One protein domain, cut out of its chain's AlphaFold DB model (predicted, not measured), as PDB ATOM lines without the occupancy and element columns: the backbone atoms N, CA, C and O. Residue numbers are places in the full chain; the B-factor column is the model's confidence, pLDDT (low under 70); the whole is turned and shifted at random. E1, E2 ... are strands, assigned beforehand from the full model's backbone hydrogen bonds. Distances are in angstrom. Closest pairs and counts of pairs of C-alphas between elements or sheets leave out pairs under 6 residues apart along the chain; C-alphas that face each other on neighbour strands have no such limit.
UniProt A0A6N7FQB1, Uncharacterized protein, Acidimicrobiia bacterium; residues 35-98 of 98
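AT A GLANCE: This is residues 35 to 98 of the 98 residues of an uncharacterized protein of Acidimicrobiia bacterium (UniProt A0A6N7FQB1). A single long, narrow antiparallel sheet, with three long strands side by side that all bend partway along, so that the sheet is creased across; a short first strand lies along one edge, on one arm of the crease, and a loop of residues 74 to 85 makes one end. The printed part has 64 residues, with no named helix and four named strands in the order E1, E2, E3, E4, which is also the order across the sheet. The class is all strand. The whole is loose, with a radius of gyration of the C-alphas of 14.8 A, and is a rod spanning 48 by 22 by 16 A.

IN THESE COORDINATES: E1, residues 38 to 42, begins at C-alpha 38 (137.760, 115.814, 181.445). E2, residues 46 to 58, is 33.8 A from first to last C-alpha and bends by 60 degrees at residue 51. E3, residues 61 to 73, is 33.3 A long and bends by 65 degrees at residue 68. E4, residues 86 to 97, is 30.2 A long, bends by 74 degrees at residue 89 and ends at C-alpha 97 (158.894, 135.027, 175.219).

HOW THE PARTS SIT: The strands form a meander, each the antiparallel neighbour of the one before, and each successive pair is a hairpin. E1, an edge strand, stands at 160 degrees to E2; N 40 and O 48 are 2.8 A apart. E2 and E3 stand at 171 degrees, with N 54 and O 65 at 2.9 A. E3 and E4 stand at 178 degrees, with N 66 and O 92 at 2.8 A. E1 and E4 are apart. The sheet is twisted.

THE WHOLE: The C-alphas farthest apart, of Thr 78 and Cys 98, are 48.2 A apart. The printed part has no cut. The link E3 to E4, 12 residues, is long; the other two are tight. Mean pLDDT of the printed part is 86.5, and residue 98, the chain's last, is under 70.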
ATOM      1  N   PRO A  35     141.511 111.570 180.228       86.00
ATOM      2  CA  PRO A  35     142.160 112.448 179.268       86.00
ATOM      3  C   PRO A  35     142.151 113.910 179.756       86.00
ATOM      4  O   PRO A  35     141.334 114.283 180.607       86.00
ATOM      5  N   PRO A  36     143.039 114.769 179.228       88.44
ATOM      6  CA  PRO A  36     143.014 116.197 179.531       88.44
ATOM      7  C   PRO A  36     141.635 116.826 179.299       88.44
ATOM      8  O   PRO A  36     140.905 116.434 178.388       88.44
ATOM      9  N   ASN A  37     141.303 117.841 180.098       91.62
ATOM     10  CA  ASN A  37     140.043 118.588 180.053       91.62
ATOM     11  C   ASN A  37     138.787 117.733 180.318       91.62
ATOM     12  O   ASN A  37     137.700 118.047 179.827       91.62
ATOM     13  N   THR A  38     138.907 116.667 181.114       90.19
ATOM     14  CA  THR A  38     137.760 115.814 181.445       90.19
ATOM     15  C   THR A  38     136.881 116.458 182.506       90.19
ATOM     16  O   THR A  38     137.363 116.900 183.546       90.19
ATOM     17  N   ARG A  39     135.565 116.457 182.277       91.50
ATOM     18  CA  ARG A  39     134.576 116.890 183.265       91.50
ATOM     19  C   ARG A  39     133.894 115.683 183.901       91.50
ATOM     20  O   ARG A  39     133.232 114.914 183.213       91.50
ATOM     21  N   VAL A  40     134.004 115.570 185.220       89.12
ATOM     22  CA  VAL A  40     133.343 114.537 186.024       89.12
ATOM     23  C   VAL A  40     132.245 115.186 186.856       89.12
ATOM     24  O   VAL A  40     132.485 116.173 187.551       89.12
ATOM     25  N   TYR A  41     131.028 114.657 186.771       89.50
ATOM     26  CA  TYR A  41     129.877 115.168 187.510       89.50
ATOM     27  C   TYR A  41     129.720 114.433 188.839       89.50
ATOM     28  O   TYR A  41     129.772 113.206 188.877       89.50
ATOM     29  N   PHE A  42     129.479 115.189 189.911       85.06
ATOM     30  CA  PHE A  42     129.248 114.648 191.246       85.06
ATOM     31  C   PHE A  42     127.862 115.065 191.740       85.06
ATOM     32  O   PHE A  42     127.596 116.271 191.868       85.06
ATOM     33  N   PRO A  43     126.971 114.097 192.023       81.94
ATOM     34  CA  PRO A  43     125.643 114.398 192.531       81.94
ATOM     35  C   PRO A  43     125.750 115.145 193.864       81.94
ATOM     36  O   PRO A  43     126.505 114.759 194.752       81.94
ATOM     37  N   GLY A  44     125.001 116.242 193.986       82.44
ATOM     38  CA  GLY A  44     124.980 117.050 195.204       82.44
ATOM     39  C   GLY A  44     126.181 117.978 195.397       82.44
ATOM     40  O   GLY A  44     126.323 118.521 196.482       82.44
ATOM     41  N   LEU A  45     127.027 118.196 194.385       83.81
ATOM     42  CA  LEU A  45     128.090 119.209 194.444       83.81
ATOM     43  C   LEU A  45     128.166 120.013 193.142       83.81
ATOM     44  O   LEU A  45     128.090 121.242 193.156       83.81
ATOM     45  N   GLY A  46     128.232 119.322 192.005       89.25
ATOM     46  CA  GLY A  46     128.320 119.935 190.688       89.25
ATOM     47  C   GLY A  46     129.238 119.142 189.779       89.25
ATOM     48  O   GLY A  46     128.946 117.990 189.458       89.25
ATOM     49  N   HIS A  47     130.345 119.743 189.352       90.69
ATOM     50  CA  HIS A  47     131.307 119.060 188.491       90.69
ATOM     51  C   HIS A  47     132.749 119.445 188.799       90.69
ATOM     52  O   HIS A  47     133.032 120.527 189.304       90.69
ATOM     53  N   VAL A  48     133.668 118.553 188.456       90.44
ATOM     54  CA  VAL A  48     135.110 118.753 188.562       90.44
ATOM     55  C   VAL A  48     135.691 118.664 187.168       90.44
ATOM     56  O   VAL A  48     135.440 117.689 186.461       90.44
ATOM     57  N   LEU A  49     136.459 119.670 186.764       91.56
ATOM     58  CA  LEU A  49     137.359 119.536 185.630       91.56
ATOM     59  C   LEU A  49     138.688 118.983 186.130       91.56
ATOM     60  O   LEU A  49     139.291 119.540 187.047       91.56
ATOM     61  N   VAL A  50     139.105 117.874 185.535       90.75
ATOM     62  CA  VAL A  50     140.354 117.178 185.822       90.75
ATOM     63  C   VAL A  50     141.313 117.429 184.670       90.75
ATOM     64  O   VAL A  50     140.924 117.329 183.502       90.75
ATOM     65  N   ASN A  51     142.566 117.729 185.015       90.56
ATOM     66  CA  ASN A  51     143.646 117.937 184.060       90.56
ATOM     67  C   ASN A  51     143.269 118.980 182.991       90.56
ATOM     68  O   ASN A  51     143.359 118.719 181.790       90.56
ATOM     69  N   GLU A  52     142.767 120.141 183.422       91.06
ATOM     70  CA  GLU A  52     142.448 121.239 182.510       91.06
ATOM     71  C   GLU A  52     143.758 121.806 181.959       91.06
ATOM     72  O   GLU A  52     144.579 122.332 182.706       91.06
ATOM     73  N   GLN A  53     143.961 121.685 180.651       92.44
ATOM     74  CA  GLN A  53     145.177 122.108 179.966       92.44
ATOM     75  C   GLN A  53     144.819 123.163 178.930       92.44
ATOM     76  O   GLN A  53     143.924 122.959 178.104       92.44
ATOM     77  N   ARG A  54     145.532 124.289 178.956       90.56
ATOM     78  CA  ARG A  54     145.423 125.342 177.946       90.56
ATOM     79  C   ARG A  54     146.804 125.737 177.467       90.56
ATOM     80  O   ARG A  54     147.669 126.067 178.267       90.56
ATOM     81  N   SER A  55     146.976 125.779 176.160       88.50
ATOM     82  CA  SER A  55     148.171 126.312 175.517       88.50
ATOM     83  C   SER A  55     147.773 127.445 174.584       88.50
ATOM     84  O   SER A  55     146.770 127.348 173.876       88.50
ATOM     85  N   TRP A  56     148.565 128.506 174.565       83.88
ATOM     86  CA  TRP A  56     148.355 129.659 173.707       83.88
ATOM     87  C   TRP A  56     149.671 130.063 173.054       83.88
ATOM     88  O   TRP A  56     150.683 130.207 173.733       83.88
ATOM     89  N   LEU A  57     149.653 130.259 171.740       82.31
ATOM     90  CA  LEU A  57     150.798 130.727 170.964       82.31
ATOM     91  C   LEU A  57     150.369 132.006 170.242       82.31
ATOM     92  O   LEU A  57     149.484 131.968 169.391       82.31
ATOM     93  N   ALA A  58     150.967 133.140 170.599       78.50
ATOM     94  CA  ALA A  58     150.721 134.425 169.957       78.50
ATOM     95  C   ALA A  58     152.034 135.164 169.699       78.50
ATOM     96  O   ALA A  58     152.600 135.800 170.589       78.50
ATOM     97  N   GLY A  59     152.492 135.106 168.446       78.06
ATOM     98  CA  GLY A  59     153.713 135.770 167.999       78.06
ATOM     99  C   GLY A  59     154.924 135.348 168.842       78.06
ATOM    100  O   GLY A  59     155.166 134.148 168.962       78.06
ATOM    101  N   PRO A  60     155.655 136.292 169.463       79.25
ATOM    102  CA  PRO A  60     156.809 135.986 170.302       79.25
ATOM    103  C   PRO A  60     156.409 135.478 171.695       79.25
ATOM    104  O   PRO A  60     157.231 135.487 172.595       79.25
ATOM    105  N   VAL A  61     155.148 135.122 171.949       79.44
ATOM    106  CA  VAL A  61     154.682 134.697 173.274       79.44
ATOM    107  C   VAL A  61     154.064 133.311 173.190       79.44
ATOM    108  O   VAL A  61     153.111 133.086 172.445       79.44
ATOM    109  N   ALA A  62     154.569 132.400 174.012       83.88
ATOM    110  CA  ALA A  62     153.989 131.091 174.245       83.88
ATOM    111  C   ALA A  62     153.553 130.978 175.702       83.88
ATOM    112  O   ALA A  62     154.334 131.266 176.602       83.88
ATOM    113  N   SER A  63     152.329 130.528 175.941       84.56
ATOM    114  CA  SER A  63     151.797 130.289 177.277       84.56
ATOM    115  C   SER A  63     151.251 128.875 177.383       84.56
ATOM    116  O   SER A  63     150.627 128.368 176.453       84.56
ATOM    117  N   ALA A  64     151.444 128.251 178.535       88.06
ATOM    118  CA  ALA A  64     150.820 126.985 178.880       88.06
ATOM    119  C   ALA A  64     150.331 127.051 180.323       88.06
ATOM    120  O   ALA A  64     151.074 127.454 181.215       88.06
ATOM    121  N   SER A  65     149.088 126.659 180.561       89.81
ATOM    122  CA  SER A  65     148.549 126.475 181.896       89.81
ATOM    123  C   SER A  65     147.963 125.085 182.060       89.81
ATOM    124  O   SER A  65     147.397 124.502 181.133       89.81
ATOM    125  N   THR A  66     148.136 124.546 183.258       91.06
ATOM    126  CA  THR A  66     147.580 123.270 183.678       91.06
ATOM    127  C   THR A  66     146.949 123.466 185.042       91.06
ATOM    128  O   THR A  66     147.633 123.831 185.994       91.06
ATOM    129  N   THR A  67     145.654 123.206 185.141       92.12
ATOM    130  CA  THR A  67     144.949 123.107 186.411       92.12
ATOM    131  C   THR A  67     144.645 121.634 186.647       92.12
ATOM    132  O   THR A  67     143.875 121.021 185.905       92.12
ATOM    133  N   ALA A  68     145.236 121.053 187.689       88.25
ATOM    134  CA  ALA A  68     145.005 119.656 188.037       88.25
ATOM    135  C   ALA A  68     143.525 119.387 188.337       88.25
ATOM    136  O   ALA A  68     142.946 118.447 187.791       88.25
ATOM    137  N   LEU A  69     142.915 120.212 189.194       89.56
ATOM    138  CA  LEU A  69     141.513 120.081 189.584       89.56
ATOM    139  C   LEU A  69     140.846 121.446 189.688       89.56
ATOM    140  O   LEU A  69     141.295 122.316 190.436       89.56
ATOM    141  N   ARG A  70     139.715 121.593 189.001       91.94
ATOM    142  CA  ARG A  70     138.786 122.708 189.177       91.94
ATOM    143  C   ARG A  70     137.425 122.165 189.570       91.94
ATOM    144  O   ARG A  70     136.683 121.663 188.730       91.94
ATOM    145  N   VAL A  71     137.083 122.292 190.842       89.38
ATOM    146  CA  VAL A  71     135.764 121.932 191.361       89.38
ATOM    147  C   VAL A  71     134.840 123.132 191.206       89.38
ATOM    148  O   VAL A  71     135.113 124.197 191.754       89.38
ATOM    149  N   VAL A  72     133.747 122.963 190.470       92.19
ATOM    150  CA  VAL A  72     132.714 123.979 190.276       92.19
ATOM    151  C   VAL A  72     131.453 123.521 190.988       92.19
ATOM    152  O   VAL A  72     130.807 122.542 190.600       92.19
ATOM    153  N   VAL A  73     131.095 124.254 192.036       91.31
ATOM    154  CA  VAL A  73     129.894 123.981 192.812       91.31
ATOM    155  C   VAL A  73     128.692 124.564 192.081       91.31
ATOM    156  O   VAL A  73     128.550 125.781 191.982       91.31
ATOM    157  N   THR A  74     127.789 123.713 191.606       90.00
ATOM    158  CA  THR A  74     126.540 124.139 190.948       90.00
ATOM    159  C   THR A  74     125.299 123.819 191.773       90.00
ATOM    160  O   THR A  74     124.206 124.249 191.418       90.00
ATOM    161  N   THR A  75     125.445 123.080 192.874       84.75
ATOM    162  CA  THR A  75     124.323 122.609 193.695       84.75
ATOM    163  C   THR A  75     124.571 122.910 195.172       84.75
ATOM    164  O   THR A  75     125.711 122.941 195.636       84.75
ATOM    165  N   ALA A  76     123.499 123.184 195.920       82.50
ATOM    166  CA  ALA A  76     123.584 123.351 197.367       82.50
ATOM    167  C   ALA A  76     124.020 122.035 198.028       82.50
ATOM    168  O   ALA A  76     123.617 120.954 197.606       82.50
ATOM    169  N   HIS A  77     124.865 122.140 199.046       79.75
ATOM    170  CA  HIS A  77     125.577 121.011 199.633       79.75
ATOM    171  C   HIS A  77     125.942 121.344 201.083       79.75
ATOM    172  O   HIS A  77     126.026 122.511 201.467       79.75
ATOM    173  N   THR A  78     126.147 120.319 201.906       81.19
ATOM    174  CA  THR A  78     126.378 120.457 203.355       81.19
ATOM    175  C   THR A  78     127.797 120.896 203.716       81.19
ATOM    176  O   THR A  78     128.065 121.207 204.872       81.19
ATOM    177  N   PHE A  79     128.697 120.981 202.735       77.56
ATOM    178  CA  PHE A  79     130.090 121.399 202.928       77.56
ATOM    179  C   PHE A  79     130.255 122.914 203.152       77.56
ATOM    180  O   PHE A  79     131.373 123.392 203.327       77.56
ATOM    181  N   GLY A  80     129.164 123.686 203.130       81.06
ATOM    182  CA  GLY A  80     129.173 125.115 203.450       81.06
ATOM    183  C   GLY A  80     129.727 126.029 202.351       81.06
ATOM    184  O   GLY A  80     129.830 127.235 202.574       81.06
ATOM    185  N   LEU A  81     130.059 125.509 201.162       84.25
ATOM    186  CA  LEU A  81     130.427 126.366 200.032       84.25
ATOM    187  C   LEU A  81     129.158 126.945 199.393       84.25
ATOM    188  O   LEU A  81     128.076 126.352 199.413       84.25
ATOM    189  N   ARG A  82     129.280 128.130 198.798       86.56
ATOM    190  CA  ARG A  82     128.177 128.735 198.046       86.56
ATOM    191  C   ARG A  82     128.068 128.114 196.656       86.56
ATOM    192  O   ARG A  82     129.076 127.753 196.052       86.56
ATOM    193  N   VAL A  83     126.849 128.042 196.125       90.12
ATOM    194  CA  VAL A  83     126.635 127.747 194.701       90.12
ATOM    195  C   VAL A  83     127.348 128.818 193.869       90.12
ATOM    196  O   VAL A  83     127.244 130.005 194.168       90.12
ATOM    197  N   GLY A  84     128.111 128.389 192.866       88.44
ATOM    198  CA  GLY A  84     129.002 129.228 192.064       88.44
ATOM    199  C   GLY A  84     130.444 129.292 192.579       88.44
ATOM    200  O   GLY A  84     131.301 129.843 191.889       88.44
ATOM    201  N   ALA A  85     130.744 128.721 193.753       89.50
ATOM    202  CA  ALA A  85     132.115 128.636 194.241       89.50
ATOM    203  C   ALA A  85     132.979 127.764 193.319       89.50
ATOM    204  O   ALA A  85     132.534 126.734 192.802       89.50
ATOM    205  N   GLN A  86     134.233 128.180 193.150       91.88
ATOM    206  CA  GLN A  86     135.248 127.423 192.432       91.88
ATOM    207  C   GLN A  86     136.413 127.131 193.366       91.88
ATOM    208  O   GLN A  86     136.951 128.045 193.990       91.88
ATOM    209  N   LEU A  87     136.808 125.864 193.437       88.69
ATOM    210  CA  LEU A  87     138.024 125.439 194.113       88.69
ATOM    211  C   LEU A  87     139.026 124.985 193.057       88.69
ATOM    212  O   LEU A  87     138.744 124.071 192.284       88.69
ATOM    213  N   ILE A  88     140.177 125.646 193.024       91.19
ATOM    214  CA  ILE A  88     141.264 125.370 192.089       91.19
ATOM    215  C   ILE A  88     142.414 124.780 192.899       91.19
ATOM    216  O   ILE A  88     142.865 125.395 193.864       91.19
ATOM    217  N   VAL A  89     142.865 123.584 192.529       89.00
ATOM    218  CA  VAL A  89     143.951 122.870 193.211       89.00
ATOM    219  C   VAL A  89     145.031 122.522 192.201       89.00
ATOM    220  O   VAL A  89     144.711 122.069 191.102       89.00
ATOM    221  N   ALA A  90     146.293 122.717 192.607       88.31
ATOM    222  CA  ALA A  90     147.487 122.488 191.794       88.31
ATOM    223  C   ALA A  90     147.364 123.147 190.409       88.31
ATOM    224  O   ALA A  90     147.209 122.495 189.375       88.31
ATOM    225  N   ASP A  91     147.391 124.478 190.441       90.44
ATOM    226  CA  ASP A  91     147.437 125.328 189.259       90.44
ATOM    227  C   ASP A  91     148.889 125.628 188.884       90.44
ATOM    228  O   ASP A  91     149.755 125.810 189.743       90.44
ATOM    229  N   SER A  92     149.178 125.641 187.592       87.44
ATOM    230  CA  SER A  92     150.499 125.942 187.055       87.44
ATOM    231  C   SER A  92     150.340 126.715 185.762       87.44
ATOM    232  O   SER A  92     149.589 126.304 184.882       87.44
ATOM    233  N   ALA A  93     151.068 127.819 185.631       87.75
ATOM    234  CA  ALA A  93     151.091 128.629 184.427       87.75
ATOM    235  C   ALA A  93     152.534 128.998 184.086       87.75
ATOM    236  O   ALA A  93     153.316 129.378 184.956       87.75
ATOM    237  N   VAL A  94     152.873 128.893 182.809       85.25
ATOM    238  CA  VAL A  94     154.141 129.341 182.249       85.25
ATOM    239  C   VAL A  94     153.865 130.234 181.053       85.25
ATOM    240  O   VAL A  94     152.949 129.982 180.269       85.25
ATOM    241  N   GLN A  95     154.675 131.278 180.923       84.81
ATOM    242  CA  GLN A  95     154.719 132.145 179.760       84.81
ATOM    243  C   GLN A  95     156.183 132.328 179.366       84.81
ATOM    244  O   GLN A  95     157.003 132.755 180.175       84.81
ATOM    245  N   ALA A  96     156.507 131.988 178.127       78.62
ATOM    246  CA  ALA A  96     157.807 132.184 177.520       78.62
ATOM    247  C   ALA A  96     157.698 133.247 176.428       78.62
ATOM    248  O   ALA A  96     156.716 133.289 175.681       78.62
ATOM    249  N   ARG A  97     158.720 134.100 176.335       74.31
ATOM    250  CA  ARG A  97     158.894 135.027 175.219       74.31
ATOM    251  C   ARG A  97     159.992 134.474 174.309       74.31
ATOM    252  O   ARG A  97     161.058 134.136 174.819       74.31
ATOM    253  N   CYS A  98     159.694 134.321 173.025       64.69
ATOM    254  CA  CYS A  98     160.534 133.702 171.999       64.69
ATOM    255  C   CYS A  98     160.956 134.717 170.941       64.69
ATOM    256  O   CYS A  98     160.200 135.696 170.734       64.69
TER     257      CYS A  98